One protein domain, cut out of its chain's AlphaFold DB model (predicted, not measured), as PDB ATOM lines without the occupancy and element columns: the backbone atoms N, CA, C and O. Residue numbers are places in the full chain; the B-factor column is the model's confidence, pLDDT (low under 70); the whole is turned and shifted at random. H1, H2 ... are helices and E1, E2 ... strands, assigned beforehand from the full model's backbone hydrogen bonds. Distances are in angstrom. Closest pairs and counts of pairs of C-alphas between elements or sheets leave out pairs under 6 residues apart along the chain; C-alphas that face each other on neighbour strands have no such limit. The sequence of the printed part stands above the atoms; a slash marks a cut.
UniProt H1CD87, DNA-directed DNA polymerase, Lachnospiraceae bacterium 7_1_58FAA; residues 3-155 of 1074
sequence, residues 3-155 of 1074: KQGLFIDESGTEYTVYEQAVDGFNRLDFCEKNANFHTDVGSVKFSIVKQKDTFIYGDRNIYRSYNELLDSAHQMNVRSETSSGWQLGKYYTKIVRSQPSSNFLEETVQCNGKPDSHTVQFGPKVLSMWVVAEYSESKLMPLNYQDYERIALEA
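Overview. This is residues 3 to 155 of the 1074 residues of the protein "DNA-directed DNA polymerase" of Lachnospiraceae bacterium 7_1_58FAA (UniProt H1CD87). One long, twisted sheet of ten strands makes a wall, with the helix H1 over one face and no named helix on the other. Two runs of five strands, E1 to E5 and E6 to E10, meet side by side at E1 and E10; H1 crosses over the face between E5 and E6, and the short helix H2 lies beyond the E5 edge after a long link. The 153 printed residues hold two named helices and ten named strands, along the chain E1 E2 E3 E4 E5 H1 E6 E7 E8 E9 E10 H2. The sheet's order is E5 E4 E3 E2 E1 E10 E9 E8 E7 E6, antiparallel throughout, and the class is mixed. The whole is compact, with a radius of gyration of the C-alphas of 17.1 A and spans of 51 by 38 by 29 A.

Arrangement. E1, residues 3 to 8, E2, residues 14 to 22, E3, residues 25 to 32, E4, residues 44 to 50, and E5, residues 54 to 58, form a meander, each strand the antiparallel neighbour of the one before. Within hydrogen-bond range are N 5 and O 17 of the hairpin E1 and E2, 2.8 A, and N 28 and O 48 of the hairpin E3 and E4, 2.9 A. H1, residues 60 to 75, is on the sheet, with 52 pairs of C-alphas within 10 A. E6, residues 80 to 87, E7, residues 90 to 99, E8, residues 104 to 111, E9, residues 114 to 122, and E10, residues 125 to 133, form a second meander; N 83 and O 94 of the hairpin E6 and E7 are 2.9 A apart. E10 and E1 are antiparallel neighbours at 166 degrees, with N 6 and O 128 2.8 A apart. The closest C-alphas of H1 and E9, Leu 69 and Phe 122, are 6.5 A apart; those of H1 and E4, Phe 46 and Arg 60, are 6.9 A apart. H2, residues 145 to 154, is only just not on the sheet, with 4 pairs of C-alphas within 10 A, and is apart from H1. In H1 and H2 every O i to N i+4 pair is within hydrogen-bond range.

Along the chain. E1 begins at C-alpha 3, (-6.614, -34.588, -34.249), and is 16.4 A long; E2 to E5 measure 26.6, 23.8, 17.0 and 13.9 A. H1 is 22.4 A long and ends at C-alpha 75, (-10.539, -57.780, -39.357). E6 to E10 measure 21.4, 29.2, 23.8, 24.9 and 25.8 A. H2 is 13.6 A long and ends at C-alpha 154, (13.344, -24.728, -19.158).

Size, cuts and confidence. The two C-alphas farthest apart, those of Arg 79 and Leu 153, are 52.6 A apart. The printed part has no cut; the links E3 to E4 and E10 to H2, 11 residues each, are long. Mean pLDDT of the printed part is 78.9, with residue 24, residues 38 to 42, 52 to 53 and 134 to 155 under 70.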
ATOM      1  N   LYS A   3      -5.471 -33.889 -34.840       88.44
ATOM      2  CA  LYS A   3      -6.614 -34.588 -34.249       88.44
ATOM      3  C   LYS A   3      -6.443 -34.709 -32.738       88.44
ATOM      4  O   LYS A   3      -5.324 -34.871 -32.252       88.44
ATOM      5  N   GLN A   4      -7.561 -34.685 -32.027       92.06
ATOM      6  CA  GLN A   4      -7.645 -34.946 -30.593       92.06
ATOM      7  C   GLN A   4      -8.698 -36.017 -30.342       92.06
ATOM      8  O   GLN A   4      -9.670 -36.119 -31.088       92.06
ATOM      9  N   GLY A   5      -8.515 -36.811 -29.295       92.75
ATOM     10  CA  GLY A   5      -9.453 -37.857 -28.949       92.75
ATOM     11  C   GLY A   5      -9.340 -38.384 -27.529       92.75
ATOM     12  O   GLY A   5      -8.553 -37.902 -26.714       92.75
ATOM     13  N   LEU A   6     -10.143 -39.405 -27.263       93.88
ATOM     14  CA  LEU A   6     -10.159 -40.203 -26.046       93.88
ATOM     15  C   LEU A   6      -9.863 -41.658 -26.415       93.88
ATOM     16  O   LEU A   6     -10.477 -42.192 -27.339       93.88
ATOM     17  N   PHE A   7      -8.960 -42.294 -25.678       95.38
ATOM     18  CA  PHE A   7      -8.721 -43.732 -25.744       95.38
ATOM     19  C   PHE A   7      -8.993 -44.367 -24.383       95.38
ATOM     20  O   PHE A   7      -8.492 -43.893 -23.368       95.38
ATOM     21  N   ILE A   8      -9.784 -45.434 -24.375       93.00
ATOM     22  CA  ILE A   8     -10.107 -46.242 -23.204       93.00
ATOM     23  C   ILE A   8      -9.522 -47.629 -23.437       93.00
ATOM     24  O   ILE A   8      -9.868 -48.292 -24.420       93.00
ATOM     25  N   ASP A   9      -8.620 -48.054 -22.555       90.06
ATOM     26  CA  ASP A   9      -7.996 -49.373 -22.641       90.06
ATOM     27  C   ASP A   9      -8.872 -50.488 -22.031       90.06
ATOM     28  O   ASP A   9      -9.982 -50.263 -21.553       90.06
ATOM     29  N   GLU A  10      -8.374 -51.725 -22.048       84.88
ATOM     30  CA  GLU A  10      -9.105 -52.900 -21.548       84.88
ATOM     31  C   GLU A  10      -9.396 -52.852 -20.042       84.88
ATOM     32  O   GLU A  10     -10.351 -53.472 -19.577       84.88
ATOM     33  N   SER A  11      -8.593 -52.099 -19.284       84.94
ATOM     34  CA  SER A  11      -8.778 -51.897 -17.845       84.94
ATOM     35  C   SER A  11      -9.799 -50.801 -17.522       84.94
ATOM     36  O   SER A  11     -10.144 -50.614 -16.355       84.94
ATOM     37  N   GLY A  12     -10.293 -50.086 -18.539       85.56
ATOM     38  CA  GLY A  12     -11.162 -48.923 -18.385       85.56
ATOM     39  C   GLY A  12     -10.407 -47.625 -18.092       85.56
ATOM     40  O   GLY A  12     -11.036 -46.635 -17.718       85.56
ATOM     41  N   THR A  13      -9.078 -47.601 -18.243       91.00
ATOM     42  CA  THR A  13      -8.286 -46.381 -18.043       91.00
ATOM     43  C   THR A  13      -8.449 -45.455 -19.243       91.00
ATOM     44  O   THR A  13      -8.321 -45.881 -20.390       91.00
ATOM     45  N   GLU A  14      -8.720 -44.180 -18.969       93.56
ATOM     46  CA  GLU A  14      -8.966 -43.151 -19.977       93.56
ATOM     47  C   GLU A  14      -7.718 -42.295 -20.249       93.56
ATOM     48  O   GLU A  14      -7.120 -41.740 -19.324       93.56
ATOM     49  N   TYR A  15      -7.390 -42.109 -21.529       94.38
ATOM     50  CA  TYR A  15      -6.282 -41.285 -22.009       94.38
ATOM     51  C   TYR A  15      -6.766 -40.237 -23.006       94.38
ATOM     52  O   TYR A  15      -7.536 -40.543 -23.918       94.38
ATOM     53  N   THR A  16      -6.256 -39.013 -22.895       93.38
ATOM     54  CA  THR A  16      -6.415 -38.010 -23.954       93.38
ATOM     55  C   THR A  16      -5.360 -38.251 -25.031       93.38
ATOM     56  O   THR A  16      -4.176 -38.351 -24.725       93.38
ATOM     57  N   VAL A  17      -5.787 -38.368 -26.289       93.00
ATOM     58  CA  VAL A  17      -4.924 -38.726 -27.423       93.00
ATOM     59  C   VAL A  17      -4.787 -37.557 -28.386       93.00
ATOM     60  O   VAL A  17      -5.783 -36.923 -28.728       93.00
ATOM     61  N   TYR A  18      -3.571 -37.311 -28.869       90.50
ATOM     62  CA  TYR A  18      -3.286 -36.309 -29.894       90.50
ATOM     63  C   TYR A  18      -2.523 -36.923 -31.062       90.50
ATOM     64  O   TYR A  18      -1.533 -37.616 -30.852       90.50
ATOM     65  N   GLU A  19      -2.956 -36.645 -32.293       88.56
ATOM     66  CA  GLU A  19      -2.282 -37.103 -33.514       88.56
ATOM     67  C   GLU A  19      -2.040 -35.931 -34.471       88.56
ATOM     68  O   GLU A  19      -2.973 -35.211 -34.844       88.56
ATOM     69  N   GLN A  20      -0.794 -35.758 -34.912       86.00
ATOM     70  CA  GLN A  20      -0.404 -34.760 -35.905       86.00
ATOM     71  C   GLN A  20       0.322 -35.417 -37.076       86.00
ATOM     72  O   GLN A  20       1.419 -35.946 -36.919       86.00
ATOM     73  N   ALA A  21      -0.253 -35.285 -38.273       80.38
ATOM     74  CA  ALA A  21       0.333 -35.781 -39.517       80.38
ATOM     75  C   ALA A  21       0.532 -34.646 -40.540       80.38
ATOM     76  O   ALA A  21      -0.413 -33.897 -40.837       80.38
ATOM     77  N   VAL A  22       1.759 -34.525 -41.069       77.00
ATOM     78  CA  VAL A  22       2.172 -33.658 -42.194       77.00
ATOM     79  C   VAL A  22       3.226 -34.380 -43.057       77.00
ATOM     80  O   VAL A  22       3.795 -35.383 -42.630       77.00
ATOM     81  N   ASP A  23       3.502 -33.902 -44.272       72.31
ATOM     82  CA  ASP A  23       4.452 -34.570 -45.175       72.31
ATOM     83  C   ASP A  23       5.843 -34.734 -44.532       72.31
ATOM     84  O   ASP A  23       6.506 -33.762 -44.168       72.31
ATOM     85  N   GLY A  24       6.281 -35.989 -44.382       69.25
ATOM     86  CA  GLY A  24       7.565 -36.347 -43.773       69.25
ATOM     87  C   GLY A  24       7.612 -36.322 -42.237       69.25
ATOM     88  O   GLY A  24       8.695 -36.533 -41.699       69.25
ATOM     89  N   PHE A  25       6.491 -36.091 -41.535       78.88
ATOM     90  CA  PHE A  25       6.417 -36.074 -40.065       78.88
ATOM     91  C   PHE A  25       5.071 -36.604 -39.528       78.88
ATOM     92  O   PHE A  25       4.002 -36.133 -39.921       78.88
ATOM     93  N   ASN A  26       5.112 -37.543 -38.578       83.00
ATOM     94  CA  ASN A  26       3.935 -38.034 -37.854       83.00
ATOM     95  C   ASN A  26       4.202 -38.105 -36.340       83.00
ATOM     96  O   ASN A  26       5.258 -38.593 -35.942       83.00
ATOM     97  N   ARG A  27       3.256 -37.665 -35.505       85.81
ATOM     98  CA  ARG A  27       3.324 -37.706 -34.035       85.81
ATOM     99  C   ARG A  27       2.012 -38.215 -33.438       85.81
ATOM    100  O   ARG A  27       0.952 -37.748 -33.843       85.81
ATOM    101  N   LEU A  28       2.101 -39.103 -32.449       89.38
ATOM    102  CA  LEU A  28       0.973 -39.629 -31.676       89.38
ATOM    103  C   LEU A  28       1.313 -39.629 -30.180       89.38
ATOM    104  O   LEU A  28       2.277 -40.281 -29.784       89.38
ATOM    105  N   ASP A  29       0.502 -38.952 -29.366       89.00
ATOM    106  CA  ASP A  29       0.662 -38.840 -27.910       89.00
ATOM    107  C   ASP A  29      -0.563 -39.392 -27.168       89.00
ATOM    108  O   ASP A  29      -1.696 -39.128 -27.565       89.00
ATOM    109  N   PHE A  30      -0.328 -40.096 -26.059       91.81
ATOM    110  CA  PHE A  30      -1.320 -40.512 -25.066       91.81
ATOM    111  C   PHE A  30      -0.984 -39.838 -23.741       91.81
ATOM    112  O   PHE A  30       0.097 -40.051 -23.187       91.81
ATOM    113  N   CYS A  31      -1.919 -39.061 -23.219       90.19
ATOM    114  CA  CYS A  31      -1.769 -38.276 -22.003       90.19
ATOM    115  C   CYS A  31      -2.808 -38.686 -20.952       90.19
ATOM    116  O   CYS A  31      -3.799 -39.346 -21.274       90.19
ATOM    117  N   GLU A  32      -2.609 -38.276 -19.698       89.62
ATOM    118  CA  GLU A  32      -3.657 -38.363 -18.672       89.62
ATOM    119  C   GLU A  32      -4.947 -37.672 -19.138       89.62
ATOM    120  O   GLU A  32      -4.929 -36.742 -19.949       89.62
ATOM    121  N   LYS A  33      -6.089 -38.144 -18.629       88.88
ATOM    122  CA  LYS A  33      -7.407 -37.607 -18.973       88.88
ATOM    123  C   LYS A  33      -7.458 -36.086 -18.767       88.88
ATOM    124  O   LYS A  33      -7.198 -35.596 -17.671       88.88
ATOM    125  N   ASN A  34      -7.887 -35.369 -19.807       84.25
ATOM    126  CA  ASN A  34      -8.013 -33.906 -19.889       84.25
ATOM    127  C   ASN A  34      -6.690 -33.123 -19.938       84.25
ATOM    128  O   ASN A  34      -6.721 -31.902 -19.797       84.25
ATOM    129  N   ALA A  35      -5.553 -33.783 -20.155       81.12
ATOM    130  CA  ALA A  35      -4.299 -33.085 -20.394       81.12
ATOM    131  C   ALA A  35      -4.376 -32.222 -21.656       81.12
ATOM    132  O   ALA A  35      -4.819 -32.684 -22.709       81.12
ATOM    133  N   ASN A  36      -3.901 -30.985 -21.559       74.44
ATOM    134  CA  ASN A  36      -3.834 -30.076 -22.690       74.44
ATOM    135  C   ASN A  36      -2.626 -30.397 -23.577       74.44
ATOM    136  O   ASN A  36      -1.498 -30.582 -23.104       74.44
ATOM    137  N   PHE A  37      -2.856 -30.405 -24.892       76.19
ATOM    138  CA  PHE A  37      -1.795 -30.592 -25.876       76.19
ATOM    139  C   PHE A  37      -0.700 -29.540 -25.687       76.19
ATOM    140  O   PHE A  37      -0.991 -28.349 -25.597       76.19
ATOM    141  N   HIS A  38       0.555 -29.983 -25.658       66.44
ATOM    142  CA  HIS A  38       1.759 -29.165 -25.479       66.44
ATOM    143  C   HIS A  38       1.978 -28.485 -24.125       66.44
ATOM    144  O   HIS A  38       3.138 -28.240 -23.806       66.44
ATOM    145  N   THR A  39       0.950 -28.179 -23.331       64.75
ATOM    146  CA  THR A  39       1.162 -27.474 -22.053       64.75
ATOM    147  C   THR A  39       1.410 -28.437 -20.899       64.75
ATOM    148  O   THR A  39       2.245 -28.164 -20.042       64.75
ATOM    149  N   ASP A  40       0.763 -29.605 -20.910       65.31
ATOM    150  CA  ASP A  40       0.767 -30.520 -19.765       65.31
ATOM    151  C   ASP A  40       1.733 -31.685 -20.005       65.31
ATOM    152  O   ASP A  40       1.391 -32.860 -19.909       65.31
ATOM    153  N   VAL A  41       2.973 -31.353 -20.352       62.22
ATOM    154  CA  VAL A  41       4.015 -32.278 -20.830       62.22
ATOM    155  C   VAL A  41       4.288 -33.442 -19.856       62.22
ATOM    156  O   VAL A  41       4.506 -34.572 -20.291       62.22
ATOM    157  N   GLY A  42       4.195 -33.212 -18.540       66.06
ATOM    158  CA  GLY A  42       4.368 -34.248 -17.507       66.06
ATOM    159  C   GLY A  42       3.255 -35.307 -17.449       66.06
ATOM    160  O   GLY A  42       3.422 -36.335 -16.798       66.06
ATOM    161  N   SER A  43       2.137 -35.086 -18.142       79.44
ATOM    162  CA  SER A  43       0.999 -36.013 -18.192       79.44
ATOM    163  C   SER A  43       1.110 -37.072 -19.298       79.44
ATOM    164  O   SER A  43       0.255 -37.953 -19.397       79.44
ATOM    165  N   VAL A  44       2.142 -37.008 -20.149       84.06
ATOM    166  CA  VAL A  44       2.317 -37.935 -21.278       84.06
ATOM    167  C   VAL A  44       2.672 -39.333 -20.767       84.06
ATOM    168  O   VAL A  44       3.722 -39.545 -20.161       84.06
ATOM    169  N   LYS A  45       1.804 -40.311 -21.042       86.81
ATOM    170  CA  LYS A  45       1.977 -41.733 -20.695       86.81
ATOM    171  C   LYS A  45       2.643 -42.540 -21.808       86.81
ATOM    172  O   LYS A  45       3.369 -43.486 -21.508       86.81
ATOM    173  N   PHE A  46       2.428 -42.167 -23.072       87.69
ATOM    174  CA  PHE A  46       3.107 -42.742 -24.238       87.69
ATOM    175  C   PHE A  46       3.189 -41.725 -25.387       87.69
ATOM    176  O   PHE A  46       2.267 -40.937 -25.570       87.69
ATOM    177  N   SER A  47       4.262 -41.751 -26.180       85.50
ATOM    178  CA  SER A  47       4.414 -40.932 -27.387       85.50
ATOM    179  C   SER A  47       5.249 -41.638 -28.460       85.50
ATOM    180  O   SER A  47       6.207 -42.353 -28.149       85.50
ATOM    181  N   ILE A  48       4.912 -41.423 -29.732       84.38
ATOM    182  CA  ILE A  48       5.716 -41.838 -30.887       84.38
ATOM    183  C   ILE A  48       5.813 -40.708 -31.915       84.38
ATOM    184  O   ILE A  48       4.805 -40.117 -32.302       84.38
ATOM    185  N   VAL A  49       7.032 -40.436 -32.390       81.00
ATOM    186  CA  VAL A  49       7.329 -39.426 -33.417       81.00
ATOM    187  C   VAL A  49       8.144 -40.055 -34.543       81.00
ATOM    188  O   VAL A  49       9.160 -40.703 -34.301       81.00
ATOM    189  N   LYS A  50       7.717 -39.849 -35.787       76.75
ATOM    190  CA  LYS A  50       8.326 -40.411 -36.995       76.75
ATOM    191  C   LYS A  50       8.669 -39.298 -37.982       76.75
ATOM    192  O   LYS A  50       7.763 -38.650 -38.495       76.75
ATOM    193  N   GLN A  51       9.962 -39.108 -38.259       74.06
ATOM    194  CA  GLN A  51      10.480 -38.191 -39.286       74.06
ATOM    195  C   GLN A  51      11.484 -38.927 -40.202       74.06
ATOM    196  O   GLN A  51      11.075 -39.849 -40.905       74.06
ATOM    197  N   LYS A  52      12.787 -38.576 -40.187       65.75
ATOM    198  CA  LYS A  52      13.861 -39.396 -40.794       65.75
ATOM    199  C   LYS A  52      14.155 -40.651 -39.958       65.75
ATOM    200  O   LYS A  52      14.333 -41.719 -40.529       65.75
ATOM    201  N   ASP A  53      14.094 -40.515 -38.631       57.06
ATOM    202  CA  ASP A  53      14.192 -41.589 -37.636       57.06
ATOM    203  C   ASP A  53      12.884 -41.703 -36.823       57.06
ATOM    204  O   ASP A  53      12.034 -40.806 -36.866       57.06
ATOM    205  N   THR A  54      12.693 -42.820 -36.106       72.69
ATOM    206  CA  THR A  54      11.513 -43.059 -35.243       72.69
ATOM    207  C   THR A  54      11.899 -43.013 -33.767       72.69
ATOM    208  O   THR A  54      12.752 -43.780 -33.326       72.69
ATOM    209  N   PHE A  55      11.219 -42.168 -32.993       70.06
ATOM    210  CA  PHE A  55      11.407 -42.006 -31.552       70.06
ATOM    211  C   PHE A  55      10.160 -42.486 -30.802       70.06
ATOM    212  O   PHE A  55       9.042 -42.166 -31.201       70.06
ATOM    213  N   ILE A  56      10.342 -43.266 -29.730       76.31
ATOM    214  CA  ILE A  56       9.257 -43.879 -28.942       76.31
ATOM    215  C   ILE A  56       9.521 -43.651 -27.449       76.31
ATOM    216  O   ILE A  56      10.611 -43.966 -26.972       76.31
ATOM    217  N   TYR A  57       8.510 -43.188 -26.712       72.12
ATOM    218  CA  TYR A  57       8.566 -42.889 -25.278       72.12
ATOM    219  C   TYR A  57       7.332 -43.426 -24.529       72.12
ATOM    220  O   TYR A  57       6.236 -43.448 -25.079       72.12
ATOM    221  N   GLY A  58       7.500 -43.828 -23.262       78.19
ATOM    222  CA  GLY A  58       6.410 -44.229 -22.359       78.19
ATOM    223  C   GLY A  58       5.980 -45.701 -22.433       78.19
ATOM    224  O   GLY A  58       6.708 -46.558 -22.946       78.19
ATOM    225  N   ASP A  59       4.805 -46.016 -21.876       82.69
ATOM    226  CA  ASP A  59       4.309 -47.393 -21.753       82.69
ATOM    227  C   ASP A  59       3.861 -47.959 -23.107       82.69
ATOM    228  O   ASP A  59       2.790 -47.659 -23.640       82.69
ATOM    229  N   ARG A  60       4.698 -48.836 -23.666       83.44
ATOM    230  CA  ARG A  60       4.459 -49.483 -24.962       83.44
ATOM    231  C   ARG A  60       3.230 -50.389 -24.961       83.44
ATOM    232  O   ARG A  60       2.730 -50.699 -26.042       83.44
ATOM    233  N   ASN A  61       2.745 -50.824 -23.800       85.31
ATOM    234  CA  ASN A  61       1.527 -51.622 -23.719       85.31
ATOM    235  C   ASN A  61       0.291 -50.794 -24.081       85.31
ATOM    236  O   ASN A  61      -0.616 -51.336 -24.704       85.31
ATOM    237  N   ILE A  62       0.291 -49.481 -23.809       87.94
ATOM    238  CA  ILE A  62      -0.786 -48.566 -24.225       87.94
ATOM    239  C   ILE A  62      -0.871 -48.530 -25.754       87.94
ATOM    240  O   ILE A  62      -1.936 -48.739 -26.331       87.94
ATOM    241  N   TYR A  63       0.269 -48.358 -26.426       87.62
ATOM    242  CA  TYR A  63       0.325 -48.343 -27.889       87.62
ATOM    243  C   TYR A  63      -0.007 -49.695 -28.524       87.62
ATOM    244  O   TYR A  63      -0.684 -49.748 -29.550       87.62
ATOM    245  N   ARG A  64       0.432 -50.805 -27.915       86.94
ATOM    246  CA  ARG A  64       0.011 -52.148 -28.344       86.94
ATOM    247  C   ARG A  64      -1.499 -52.310 -28.231       86.94
ATOM    248  O   ARG A  64      -2.120 -52.700 -29.208       86.94
ATOM    249  N   SER A  65      -2.081 -51.928 -27.096       89.06
ATOM    250  CA  SER A  65      -3.527 -51.981 -26.857       89.06
ATOM    251  C   SER A  65      -4.314 -51.134 -27.866       89.06
ATOM    252  O   SER A  65      -5.347 -51.575 -28.370       89.06
ATOM    253  N   TYR A  66      -3.798 -49.949 -28.209       90.94
ATOM    254  CA  TYR A  66      -4.341 -49.085 -29.257       90.94
ATOM    255  C   TYR A  66      -4.306 -49.746 -30.643       90.94
ATOM    256  O   TYR A  66      -5.326 -49.781 -31.329       90.94
ATOM    257  N   ASN A  67      -3.167 -50.315 -31.049       89.56
ATOM    258  CA  ASN A  67      -3.067 -51.004 -32.338       89.56
ATOM    259  C   ASN A  67      -3.935 -52.264 -32.385       89.56
ATOM    260  O   ASN A  67      -4.601 -52.496 -33.383       89.56
ATOM    261  N   GLU A  68      -3.998 -53.040 -31.301       87.69
ATOM    262  CA  GLU A  68      -4.875 -54.211 -31.197       87.69
ATOM    263  C   GLU A  68      -6.350 -53.847 -31.416       87.69
ATOM    264  O   GLU A  68      -7.069 -54.603 -32.069       87.69
ATOM    265  N   LEU A  69      -6.807 -52.698 -30.900       90.31
ATOM    266  CA  LEU A  69      -8.161 -52.189 -31.145       90.31
ATOM    267  C   LEU A  69      -8.384 -51.906 -32.639       90.31
ATOM    268  O   LEU A  69      -9.387 -52.350 -33.202       90.31
ATOM    269  N   LEU A  70      -7.451 -51.198 -33.284       89.19
ATOM    270  CA  LEU A  70      -7.541 -50.874 -34.711       89.19
ATOM    271  C   LEU A  70      -7.481 -52.132 -35.590       89.19
ATOM    272  O   LEU A  70      -8.316 -52.303 -36.476       89.19
ATOM    273  N   ASP A  71      -6.560 -53.051 -35.312       86.12
ATOM    274  CA  ASP A  71      -6.410 -54.305 -36.055       86.12
ATOM    275  C   ASP A  71      -7.655 -55.193 -35.912       86.12
ATOM    276  O   ASP A  71      -8.143 -55.751 -36.900       86.12
ATOM    277  N   SER A  72      -8.225 -55.274 -34.704       83.94
ATOM    278  CA  SER A  72      -9.467 -56.020 -34.446       83.94
ATOM    279  C   SER A  72     -10.652 -55.435 -35.218       83.94
ATOM    280  O   SER A  72     -11.467 -56.180 -35.763       83.94
ATOM    281  N   ALA A  73     -10.731 -54.106 -35.328       79.94
ATOM    282  CA  ALA A  73     -11.739 -53.427 -36.138       79.94
ATOM    283  C   ALA A  73     -11.543 -53.660 -37.647       79.94
ATOM    284  O   ALA A  73     -12.513 -53.859 -38.380       79.94
ATOM    285  N   HIS A  74     -10.297 -53.692 -38.126       81.00
ATOM    286  CA  HIS A  74      -9.981 -53.959 -39.532       81.00
ATOM    287  C   HIS A  74     -10.349 -55.386 -39.968       81.00
ATOM    288  O   HIS A  74     -10.767 -55.587 -41.108       81.00
ATOM    289  N   GLN A  75     -10.222 -56.372 -39.076       80.75
ATOM    290  CA  GLN A  75     -10.539 -57.780 -39.357       80.75
ATOM    291  C   GLN A  75     -12.048 -58.093 -39.323       80.75
ATOM    292  O   GLN A  75     -12.471 -59.159 -39.780       80.75
ATOM    293  N   MET A  76     -12.878 -57.174 -38.819       80.94
ATOM    294  CA  MET A  76     -14.332 -57.336 -38.752       80.94
ATOM    295  C   MET A  76     -14.992 -57.145 -40.124       80.94
ATOM    296  O   MET A  76     -15.028 -56.051 -40.691       80.94
ATOM    297  N   ASN A  77     -15.584 -58.219 -40.651       77.31
ATOM    298  CA  ASN A  77     -16.264 -58.206 -41.946       77.31
ATOM    299  C   ASN A  77     -17.771 -57.930 -41.789       77.31
ATOM    300  O   ASN A  77     -18.609 -58.825 -41.915       77.31
ATOM    301  N   VAL A  78     -18.106 -56.681 -41.467       83.31
ATOM    302  CA  VAL A  78     -19.474 -56.221 -41.178       83.31
ATOM    303  C   VAL A  78     -19.943 -55.257 -42.268       83.31
ATOM    304  O   VAL A  78     -19.175 -54.407 -42.722       83.31
ATOM    305  N   ARG A  79     -21.210 -55.366 -42.697       81.56
ATOM    306  CA  ARG A  79     -21.795 -54.420 -43.664       81.56
ATOM    307  C   ARG A  79     -21.836 -53.013 -43.068       81.56
ATOM    308  O   ARG A  79     -22.293 -52.829 -41.946       81.56
ATOM    309  N   SER A  80     -21.385 -52.033 -43.843       85.94
ATOM    310  CA  SER A  80     -21.489 -50.619 -43.493       85.94
ATOM    311  C   SER A  80     -22.848 -50.050 -43.892       85.94
ATOM    312  O   SER A  80     -23.301 -50.262 -45.019       85.94
ATOM    313  N   GLU A  81     -23.449 -49.265 -43.008       89.12
ATOM    314  CA  GLU A  81     -24.577 -48.390 -43.309       89.12
ATOM    315  C   GLU A  81     -24.057 -46.968 -43.532       89.12
ATOM    316  O   GLU A  81     -23.379 -46.401 -42.675       89.12
ATOM    317  N   THR A  82     -24.364 -46.389 -44.692       89.00
ATOM    318  CA  THR A  82     -23.971 -45.017 -45.029       89.00
ATOM    319  C   THR A  82     -25.204 -44.135 -45.063       89.00
ATOM    320  O   THR A  82     -26.156 -44.409 -45.791       89.00
ATOM    321  N   SER A  83     -25.163 -43.043 -44.311       90.12
ATOM    322  CA  SER A  83     -26.153 -41.971 -44.355       90.12
ATOM    323  C   SER A  83     -25.460 -40.669 -44.741       90.12
ATOM    324  O   SER A  83     -24.332 -40.407 -44.322       90.12
ATOM    325  N   SER A  84     -26.098 -39.850 -45.569       89.12
ATOM    326  CA  SER A  84     -25.559 -38.546 -45.946       89.12
ATOM    327  C   SER A  84     -26.656 -37.494 -46.013       89.12
ATOM    328  O   SER A  84     -27.810 -37.789 -46.325       89.12
ATOM    329  N   GLY A  85     -26.309 -36.254 -45.678       81.06
ATOM    330  CA  GLY A  85     -27.277 -35.171 -45.578       81.06
ATOM    331  C   GLY A  85     -26.635 -33.814 -45.324       81.06
ATOM    332  O   GLY A  85     -25.512 -33.710 -44.836       81.06
ATOM    333  N   TRP A  86     -27.364 -32.756 -45.670       81.81
ATOM    334  CA  TRP A  86     -26.969 -31.384 -45.366       81.81
ATOM    335  C   TRP A  86     -27.401 -31.010 -43.950       81.81
ATOM    336  O   TRP A  86     -28.576 -31.132 -43.608       81.81
ATOM    337  N   GLN A  87     -26.473 -30.491 -43.151       77.38
ATOM    338  CA  GLN A  87     -26.755 -29.945 -41.826       77.38
ATOM    339  C   GLN A  87     -25.959 -28.651 -41.641       77.38
ATOM    340  O   GLN A  87     -24.759 -28.612 -41.894       77.38
ATOM    341  N   LEU A  88     -26.630 -27.565 -41.233       72.56
ATOM    342  CA  LEU A  88     -25.998 -26.262 -40.954       72.56
ATOM    343  C   LEU A  88     -25.071 -25.754 -42.087       72.56
ATOM    344  O   LEU A  88     -23.989 -25.232 -41.835       72.56
ATOM    345  N   GLY A  89     -25.480 -25.934 -43.349       72.25
ATOM    346  CA  GLY A  89     -24.733 -25.455 -44.523       72.25
ATOM    347  C   GLY A  89     -23.513 -26.296 -44.923       72.25
ATOM    348  O   GLY A  89     -22.763 -25.889 -45.806       72.25
ATOM    349  N   LYS A  90     -23.312 -27.468 -44.310       71.25
ATOM    350  CA  LYS A  90     -22.241 -28.420 -44.639       71.25
ATOM    351  C   LYS A  90     -22.838 -29.786 -44.997       71.25
ATOM    352  O   LYS A  90     -23.870 -30.173 -44.445       71.25
ATOM    353  N   TYR A  91     -22.221 -30.499 -45.939       80.81
ATOM    354  CA  TYR A  91     -22.654 -31.832 -46.357       80.81
ATOM    355  C   TYR A  91     -21.924 -32.894 -45.539       80.81
ATOM    356  O   TYR A  91     -20.707 -33.035 -45.659       80.81
ATOM    357  N   TYR A  92     -22.659 -33.642 -44.720       87.88
ATOM    358  CA  TYR A  92     -22.096 -34.704 -43.895       87.88
ATOM    359  C   TYR A  92     -22.345 -36.068 -44.526       87.88
ATOM    360  O   TYR A  92     -23.429 -36.348 -45.036       87.88
ATOM    361  N   THR A  93     -21.332 -36.927 -44.473       91.06
ATOM    362  CA  THR A  93     -21.444 -38.354 -44.786       91.06
ATOM    363  C   THR A  93     -21.006 -39.137 -43.560       91.06
ATOM    364  O   THR A  93     -19.874 -38.990 -43.106       91.06
ATOM    365  N   LYS A  94     -21.912 -39.942 -43.011       92.12
ATOM    366  CA  LYS A  94     -21.695 -40.780 -41.836       92.12
ATOM    367  C   LYS A  94     -21.769 -42.245 -42.246       92.12
ATOM    368  O   LYS A  94     -22.788 -42.691 -42.774       92.12
ATOM    369  N   ILE A  95     -20.690 -42.975 -41.994       91.62
ATOM    370  CA  ILE A  95     -20.549 -44.401 -42.289       91.62
ATOM    371  C   ILE A  95     -20.452 -45.133 -40.956       91.62
ATOM    372  O   ILE A  95     -19.567 -44.827 -40.160       91.62
ATOM    373  N   VAL A  96     -21.347 -46.088 -40.712       90.88
ATOM    374  CA  VAL A  96     -21.385 -46.879 -39.477       90.88
ATOM    375  C   VAL A  96     -21.243 -48.359 -39.809       90.88
ATOM    376  O   VAL A  96     -21.975 -48.892 -40.641       90.88
ATOM    377  N   ARG A  97     -20.318 -49.046 -39.141       91.62
ATOM    378  CA  ARG A  97     -20.232 -50.508 -39.090       91.62
ATOM    379  C   ARG A  97     -20.557 -50.931 -37.667       91.62
ATOM    380  O   ARG A  97     -19.944 -50.434 -36.733       91.62
ATOM    381  N   SER A  98     -21.513 -51.832 -37.471       87.44
ATOM    382  CA  SER A  98     -21.806 -52.326 -36.123       87.44
ATOM    383  C   SER A  98     -22.196 -53.794 -36.129       87.44
ATOM    384  O   SER A  98     -22.912 -54.266 -37.013       87.44
ATOM    385  N   GLN A  99     -21.711 -54.526 -35.134       84.94
ATOM    386  CA  GLN A  99     -22.099 -55.904 -34.884       84.94
ATOM    387  C   GLN A  99     -22.371 -56.062 -33.382       84.94
ATOM    388  O   GLN A  99     -21.439 -56.234 -32.594       84.94
ATOM    389  N   PRO A 100     -23.650 -56.019 -32.963       75.06
ATOM    390  CA  PRO A 100     -24.018 -56.043 -31.547       75.06
ATOM    391  C   PRO A 100     -23.524 -57.285 -30.796       75.06
ATOM    392  O   PRO A 100     -23.218 -57.205 -29.611       75.06
ATOM    393  N   SER A 101     -23.402 -58.435 -31.473       75.94
ATOM    394  CA  SER A 101     -22.977 -59.695 -30.845       75.94
ATOM    395  C   SER A 101     -21.503 -59.726 -30.427       75.94
ATOM    396  O   SER A 101     -21.143 -60.543 -29.587       75.94
ATOM    397  N   SER A 102     -20.654 -58.869 -31.001       71.81
ATOM    398  CA  SER A 102     -19.223 -58.748 -30.679       71.81
ATOM    399  C   SER A 102     -18.879 -57.446 -29.946       71.81
ATOM    400  O   SER A 102     -17.703 -57.154 -29.739       71.81
ATOM    401  N   ASN A 103     -19.890 -56.661 -29.553       82.81
ATOM    402  CA  ASN A 103     -19.727 -55.309 -29.013       82.81
ATOM    403  C   ASN A 103     -18.817 -54.428 -29.895       82.81
ATOM    404  O   ASN A 103     -17.984 -53.676 -29.388       82.81
ATOM    405  N   PHE A 104     -18.942 -54.589 -31.217       89.94
ATOM    406  CA  PHE A 104     -18.183 -53.840 -32.212       89.94
ATOM    407  C   PHE A 104     -19.025 -52.697 -32.777       89.94
ATOM    408  O   PHE A 104     -20.138 -52.920 -33.270       89.94
ATOM    409  N   LEU A 105     -18.463 -51.492 -32.751       90.00
ATOM    410  CA  LEU A 105     -18.998 -50.302 -33.397       90.00
ATOM    411  C   LEU A 105     -17.840 -49.522 -34.009       90.00
ATOM    412  O   LEU A 105     -16.857 -49.229 -33.340       90.00
ATOM    413  N   GLU A 106     -17.986 -49.120 -35.257       92.19
ATOM    414  CA  GLU A 106     -17.124 -48.132 -35.875       92.19
ATOM    415  C   GLU A 106     -17.962 -47.100 -36.612       92.19
ATOM    416  O   GLU A 106     -18.864 -47.432 -37.380       92.19
ATOM    417  N   GLU A 107     -17.640 -45.840 -36.382       93.31
ATOM    418  CA  GLU A 107     -18.317 -44.695 -36.952       93.31
ATOM    419  C   GLU A 107     -17.289 -43.732 -37.545       93.31
ATOM    420  O   GLU A 107     -16.389 -43.260 -36.853       93.31
ATOM    421  N   THR A 108     -17.460 -43.399 -38.822       91.12
ATOM    422  CA  THR A 108     -16.651 -42.401 -39.527       91.12
ATOM    423  C   THR A 108     -17.558 -41.299 -40.045       91.12
ATOM    424  O   THR A 108     -18.497 -41.564 -40.802       91.12
ATOM    425  N   VAL A 109     -17.256 -40.055 -39.681       90.81
ATOM    426  CA  VAL A 109     -17.977 -38.866 -40.140       90.81
ATOM    427  C   VAL A 109     -17.058 -38.027 -41.022       90.81
ATOM    428  O   VAL A 109     -15.907 -37.752 -40.680       90.81
ATOM    429  N   GLN A 110     -17.577 -37.615 -42.175       89.88
ATOM    430  CA  GLN A 110     -16.922 -36.700 -43.103       89.88
ATOM    431  C   GLN A 110     -17.782 -35.461 -43.323       89.88
ATOM    432  O   GLN A 110     -18.999 -35.569 -43.459       89.88
ATOM    433  N   CYS A 111     -17.144 -34.300 -43.436       86.50
ATOM    434  CA  CYS A 111     -17.765 -33.017 -43.744       86.50
ATOM    435  C   CYS A 111     -17.205 -32.477 -45.071       86.50
ATOM    436  O   CYS A 111     -16.000 -32.277 -45.209       86.50
ATOM    437  N   ASN A 112     -18.070 -32.229 -46.061       83.75
ATOM    438  CA  ASN A 112     -17.710 -31.796 -47.420       83.75
ATOM    439  C   ASN A 112     -16.611 -32.670 -48.068       83.75
ATOM    440  O   ASN A 112     -15.731 -32.166 -48.763       83.75
ATOM    441  N   GLY A 113     -16.640 -33.980 -47.806       80.81
ATOM    442  CA  GLY A 113     -15.650 -34.941 -48.307       80.81
ATOM    443  C   GLY A 113     -14.313 -34.963 -47.552       80.81
ATOM    444  O   GLY A 113     -13.429 -35.726 -47.932       80.81
ATOM    445  N   LYS A 114     -14.144 -34.169 -46.485       81.81
ATOM    446  CA  LYS A 114     -12.976 -34.226 -45.593       81.81
ATOM    447  C   LYS A 114     -13.292 -35.010 -44.309       81.81
ATOM    448  O   LYS A 114     -14.429 -34.935 -43.844       81.81
ATOM    449  N   PRO A 115     -12.325 -35.733 -43.711       84.06
ATOM    450  CA  PRO A 115     -12.507 -36.385 -42.412       84.06
ATOM    451  C   PRO A 115     -12.865 -35.379 -41.310       84.06
ATOM    452  O   PRO A 115     -12.233 -34.329 -41.230       84.06
ATOM    453  N   ASP A 116     -13.843 -35.710 -40.468       88.44
ATOM    454  CA  ASP A 116     -14.280 -34.889 -39.329       88.44
ATOM    455  C   ASP A 116     -14.049 -35.624 -38.000       88.44
ATOM    456  O   ASP A 116     -13.317 -35.136 -37.136       88.44
ATOM    457  N   SER A 117     -14.573 -36.845 -37.870       91.31
ATOM    458  CA  SER A 117     -14.364 -37.698 -36.695       91.31
ATOM    459  C   SER A 117     -14.361 -39.189 -37.033       91.31
ATOM    460  O   SER A 117     -14.900 -39.625 -38.054       91.31
ATOM    461  N   HIS A 118     -13.707 -39.972 -36.176       92.81
ATOM    462  CA  HIS A 118     -13.587 -41.426 -36.269       92.81
ATOM    463  C   HIS A 118     -13.679 -42.032 -34.871       92.81
ATOM    464  O   HIS A 118     -12.921 -41.659 -33.978       92.81
ATOM    465  N   THR A 119     -14.633 -42.938 -34.671       92.94
ATOM    466  CA  THR A 119     -14.816 -43.678 -33.422       92.94
ATOM    467  C   THR A 119     -14.786 -45.172 -33.694       92.94
ATOM    468  O   THR A 119     -15.471 -45.642 -34.595       92.94
ATOM    469  N   VAL A 120     -14.024 -45.915 -32.896       92.81
ATOM    470  CA  VAL A 120     -13.900 -47.372 -32.942       92.81
ATOM    471  C   VAL A 120     -14.080 -47.921 -31.533       92.81
ATOM    472  O   VAL A 120     -13.402 -47.501 -30.602       92.81
ATOM    473  N   GLN A 121     -14.963 -48.895 -31.378       90.31
ATOM    474  CA  GLN A 121     -15.177 -49.637 -30.147       90.31
ATOM    475  C   GLN A 121     -15.150 -51.132 -30.446       90.31
ATOM    476  O   GLN A 121     -15.803 -51.606 -31.378       90.31
ATOM    477  N   PHE A 122     -14.417 -51.875 -29.622       89.00
ATOM    478  CA  PHE A 122     -14.358 -53.329 -29.678       89.00
ATOM    479  C   PHE A 122     -14.229 -53.881 -28.257       89.00
ATOM    480  O   PHE A 122     -13.233 -53.642 -27.570       89.00
ATOM    481  N   GLY A 123     -15.241 -54.619 -27.793       86.06
ATOM    482  CA  GLY A 123     -15.275 -55.080 -26.403       86.06
ATOM    483  C   GLY A 123     -15.304 -53.888 -25.424       86.06
ATOM    484  O   GLY A 123     -16.163 -53.019 -25.594       86.06
ATOM    485  N   PRO A 124     -14.428 -53.838 -24.398       84.19
ATOM    486  CA  PRO A 124     -14.335 -52.708 -23.464       84.19
ATOM    487  C   PRO A 124     -13.466 -51.541 -23.974       84.19
ATOM    488  O   PRO A 124     -13.519 -50.460 -23.394       84.19
ATOM    489  N   LYS A 125     -12.678 -51.740 -25.041       91.56
ATOM    490  CA  LYS A 125     -11.764 -50.727 -25.584       91.56
ATOM    491  C   LYS A 125     -12.520 -49.753 -26.493       91.56
ATOM    492  O   LYS A 125     -13.310 -50.184 -27.339       91.56
ATOM    493  N   VAL A 126     -12.245 -48.456 -26.357       92.75
ATOM    494  CA  VAL A 126     -12.880 -47.385 -27.148       92.75
ATOM    495  C   VAL A 126     -11.828 -46.379 -27.601       92.75
ATOM    496  O   VAL A 126     -10.992 -45.959 -26.812       92.75
ATOM    497  N   LEU A 127     -11.890 -45.951 -28.856       94.62
ATOM    498  CA  LEU A 127     -11.143 -44.825 -29.402       94.62
ATOM    499  C   LEU A 127     -12.128 -43.873 -30.075       94.62
ATOM    500  O   LEU A 127     -12.834 -44.286 -30.984       94.62
ATOM    501  N   SER A 128     -12.128 -42.603 -29.692       92.75
ATOM    502  CA  SER A 128     -12.888 -41.550 -30.373       92.75
ATOM    503  C   SER A 128     -11.970 -40.384 -30.680       92.75
ATOM    504  O   SER A 128     -11.441 -39.780 -29.755       92.75
ATOM    505  N   MET A 129     -11.788 -40.049 -31.957       93.06
ATOM    506  CA  MET A 129     -10.937 -38.950 -32.423       93.06
ATOM    507  C   MET A 129     -11.711 -37.991 -33.331       93.06
ATOM    508  O   MET A 129     -12.540 -38.415 -34.132       93.06
ATOM    509  N   TRP A 130     -11.402 -36.700 -33.259       91.50
ATOM    510  CA  TRP A 130     -11.960 -35.655 -34.120       91.50
ATOM    511  C   TRP A 130     -10.889 -34.647 -34.545       91.50
ATOM    512  O   TRP A 130      -9.858 -34.476 -33.888       91.50
ATOM    513  N   VAL A 131     -11.114 -33.991 -35.681       87.25
ATOM    514  CA  VAL A 131     -10.201 -32.984 -36.234       87.25
ATOM    515  C   VAL A 131     -10.372 -31.665 -35.482       87.25
ATOM    516  O   VAL A 131     -11.464 -31.109 -35.428       87.25
ATOM    517  N   VAL A 132      -9.278 -31.140 -34.924       83.62
ATOM    518  CA  VAL A 132      -9.272 -29.867 -34.176       83.62
ATOM    519  C   VAL A 132      -8.750 -28.715 -35.037       83.62
ATOM    520  O   VAL A 132      -9.204 -27.582 -34.899       83.62
ATOM    521  N   ALA A 133      -7.828 -28.997 -35.966       77.06
ATOM    522  CA  ALA A 133      -7.322 -28.013 -36.922       77.06
ATOM    523  C   ALA A 133      -6.964 -28.654 -38.277       77.06
ATOM    524  O   ALA A 133      -6.206 -29.632 -38.341       77.06
ATOM    525  N   GLU A 134      -7.475 -28.074 -39.373       65.88
ATOM    526  CA  GLU A 134      -7.179 -28.523 -40.745       65.88
ATOM    527  C   GLU A 134      -5.715 -28.243 -41.139       65.88
ATOM    528  O   GLU A 134      -5.051 -29.115 -41.706       65.88
ATOM    529  N   TYR A 135      -5.185 -27.073 -40.758       60.31
ATOM    530  CA  TYR A 135      -3.800 -26.653 -40.986       60.31
ATOM    531  C   TYR A 135      -3.136 -26.381 -39.638       60.31
ATOM    532  O   TYR A 135      -3.562 -25.497 -38.903       60.31
ATOM    533  N   SER A 136      -2.108 -27.160 -39.301       54.41
ATOM    534  CA  SER A 136      -1.255 -26.855 -38.154       54.41
ATOM    535  C   SER A 136      -0.027 -26.108 -38.663       54.41
ATOM    536  O   SER A 136       0.772 -26.684 -39.403       54.41
ATOM    537  N   GLU A 137       0.124 -24.842 -38.275       47.62
ATOM    538  CA  GLU A 137       1.362 -24.076 -38.474       47.62
ATOM    539  C   GLU A 137       2.477 -24.505 -37.501       47.62
ATOM    540  O   GLU A 137       3.603 -24.011 -37.597       47.62
ATOM    541  N   SER A 138       2.213 -25.453 -36.587       50.78
ATOM    542  CA  SER A 138       3.226 -25.951 -35.655       50.78
ATOM    543  C   SER A 138       4.237 -26.849 -36.382       50.78
ATOM    544  O   SER A 138       4.103 -28.069 -36.488       50.78
ATOM    545  N   LYS A 139       5.298 -26.227 -36.905       43.97
ATOM    546  CA  LYS A 139       6.539 -26.910 -37.290       43.97
ATOM    547  C   LYS A 139       7.339 -27.238 -36.030       43.97
ATOM    548  O   LYS A 139       8.357 -26.610 -35.758       43.97
ATOM    549  N   LEU A 140       6.860 -28.185 -35.232       48.28
ATOM    550  CA  LEU A 140       7.630 -28.683 -34.096       48.28
ATOM    551  C   LEU A 140       8.560 -29.806 -34.560       48.28
ATOM    552  O   LEU A 140       8.125 -30.760 -35.202       48.28
ATOM    553  N   MET A 141       9.849 -29.665 -34.246       43.38
ATOM    554  CA  MET A 141      10.825 -30.746 -34.388       43.38
ATOM    555  C   MET A 141      10.616 -31.807 -33.286       43.38
ATOM    556  O   MET A 141      10.034 -31.488 -32.245       43.38
ATOM    557  N   PRO A 142      11.051 -33.067 -33.500       41.66
ATOM    558  CA  PRO A 142      10.958 -34.129 -32.495       41.66
ATOM    559  C   PRO A 142      11.678 -33.731 -31.202       41.66
ATOM    560  O   PRO A 142      12.761 -33.154 -31.272       41.66
ATOM    561  N   LEU A 143      11.101 -34.071 -30.046       48.69
ATOM    562  CA  LEU A 143      11.717 -33.871 -28.732       48.69
ATOM    563  C   LEU A 143      11.964 -35.249 -28.084       48.69
ATOM    564  O   LEU A 143      11.025 -36.034 -27.953       48.69
ATOM    565  N   ASN A 144      13.213 -35.581 -27.739       43.69
ATOM    566  CA  ASN A 144      13.598 -36.819 -27.044       43.69
ATOM    567  C   ASN A 144      13.395 -36.709 -25.506       43.69
ATOM    568  O   ASN A 144      12.968 -35.678 -24.998       43.69
ATOM    569  N   TYR A 145      13.701 -37.756 -24.724       42.59
ATOM    570  CA  TYR A 145      13.593 -37.711 -23.249       42.59
ATOM    571  C   TYR A 145      14.460 -36.613 -22.605       42.59
ATOM    572  O   TYR A 145      14.011 -35.955 -21.670       42.59
ATOM    573  N   GLN A 146      15.664 -36.367 -23.135       46.25
ATOM    574  CA  GLN A 146      16.495 -35.246 -22.691       46.25
ATOM    575  C   GLN A 146      15.800 -33.921 -22.982       46.25
ATOM    576  O   GLN A 146      15.957 -33.006 -22.199       46.25
ATOM    577  N   ASP A 147      14.981 -33.824 -24.028       51.12
ATOM    578  CA  ASP A 147      14.184 -32.639 -24.327       51.12
ATOM    579  C   ASP A 147      12.981 -32.473 -23.382       51.12
ATOM    580  O   ASP A 147      12.573 -31.348 -23.122       51.12
ATOM    581  N   TYR A 148      12.445 -33.559 -22.812       48.16
ATOM    582  CA  TYR A 148      11.445 -33.509 -21.733       48.16
ATOM    583  C   TYR A 148      12.069 -33.068 -20.404       48.16
ATOM    584  O   TYR A 148      11.522 -32.204 -19.721       48.16
ATOM    585  N   GLU A 149      13.235 -33.612 -20.062       41.69
ATOM    586  CA  GLU A 149      14.035 -33.188 -18.908       41.69
ATOM    587  C   GLU A 149      14.506 -31.732 -19.089       41.69
ATOM    588  O   GLU A 149      14.453 -30.933 -18.159       41.69
ATOM    589  N   ARG A 150      14.834 -31.344 -20.327       41.16
ATOM    590  CA  ARG A 150      15.170 -29.983 -20.754       41.16
ATOM    591  C   ARG A 150      13.974 -29.039 -20.730       41.16
ATOM    592  O   ARG A 150      14.191 -27.900 -20.367       41.16
ATOM    593  N   ILE A 151      12.751 -29.470 -21.052       43.59
ATOM    594  CA  ILE A 151      11.528 -28.653 -20.911       43.59
ATOM    595  C   ILE A 151      11.153 -28.485 -19.435       43.59
ATOM    596  O   ILE A 151      10.771 -27.395 -19.021       43.59
ATOM    597  N   ALA A 152      11.311 -29.529 -18.618       41.69
ATOM    598  CA  ALA A 152      11.146 -29.428 -17.168       41.69
ATOM    599  C   ALA A 152      12.197 -28.489 -16.537       41.69
ATOM    600  O   ALA A 152      11.866 -27.723 -15.633       41.69
ATOM    601  N   LEU A 153      13.427 -28.490 -17.065       38.91
ATOM    602  CA  LEU A 153      14.494 -27.546 -16.713       38.91
ATOM    603  C   LEU A 153      14.300 -26.147 -17.337       38.91
ATOM    604  O   LEU A 153      14.686 -25.164 -16.726       38.91
ATOM    605  N   GLU A 154      13.680 -26.015 -18.514       42.69
ATOM    606  CA  GLU A 154      13.344 -24.728 -19.158       42.69
ATOM    607  C   GLU A 154      12.141 -24.053 -18.482       42.69
ATOM    608  O   GLU A 154      12.047 -22.827 -18.471       42.69
ATOM    609  N   ALA A 155      11.260 -24.829 -17.841       43.78
ATOM    610  CA  ALA A 155      10.226 -24.310 -16.948       43.78
ATOM    611  C   ALA A 155      10.798 -23.761 -15.623       43.78
ATOM    612  O   ALA A 155      10.048 -23.214 -14.813       43.78
TER     613      ALA A 155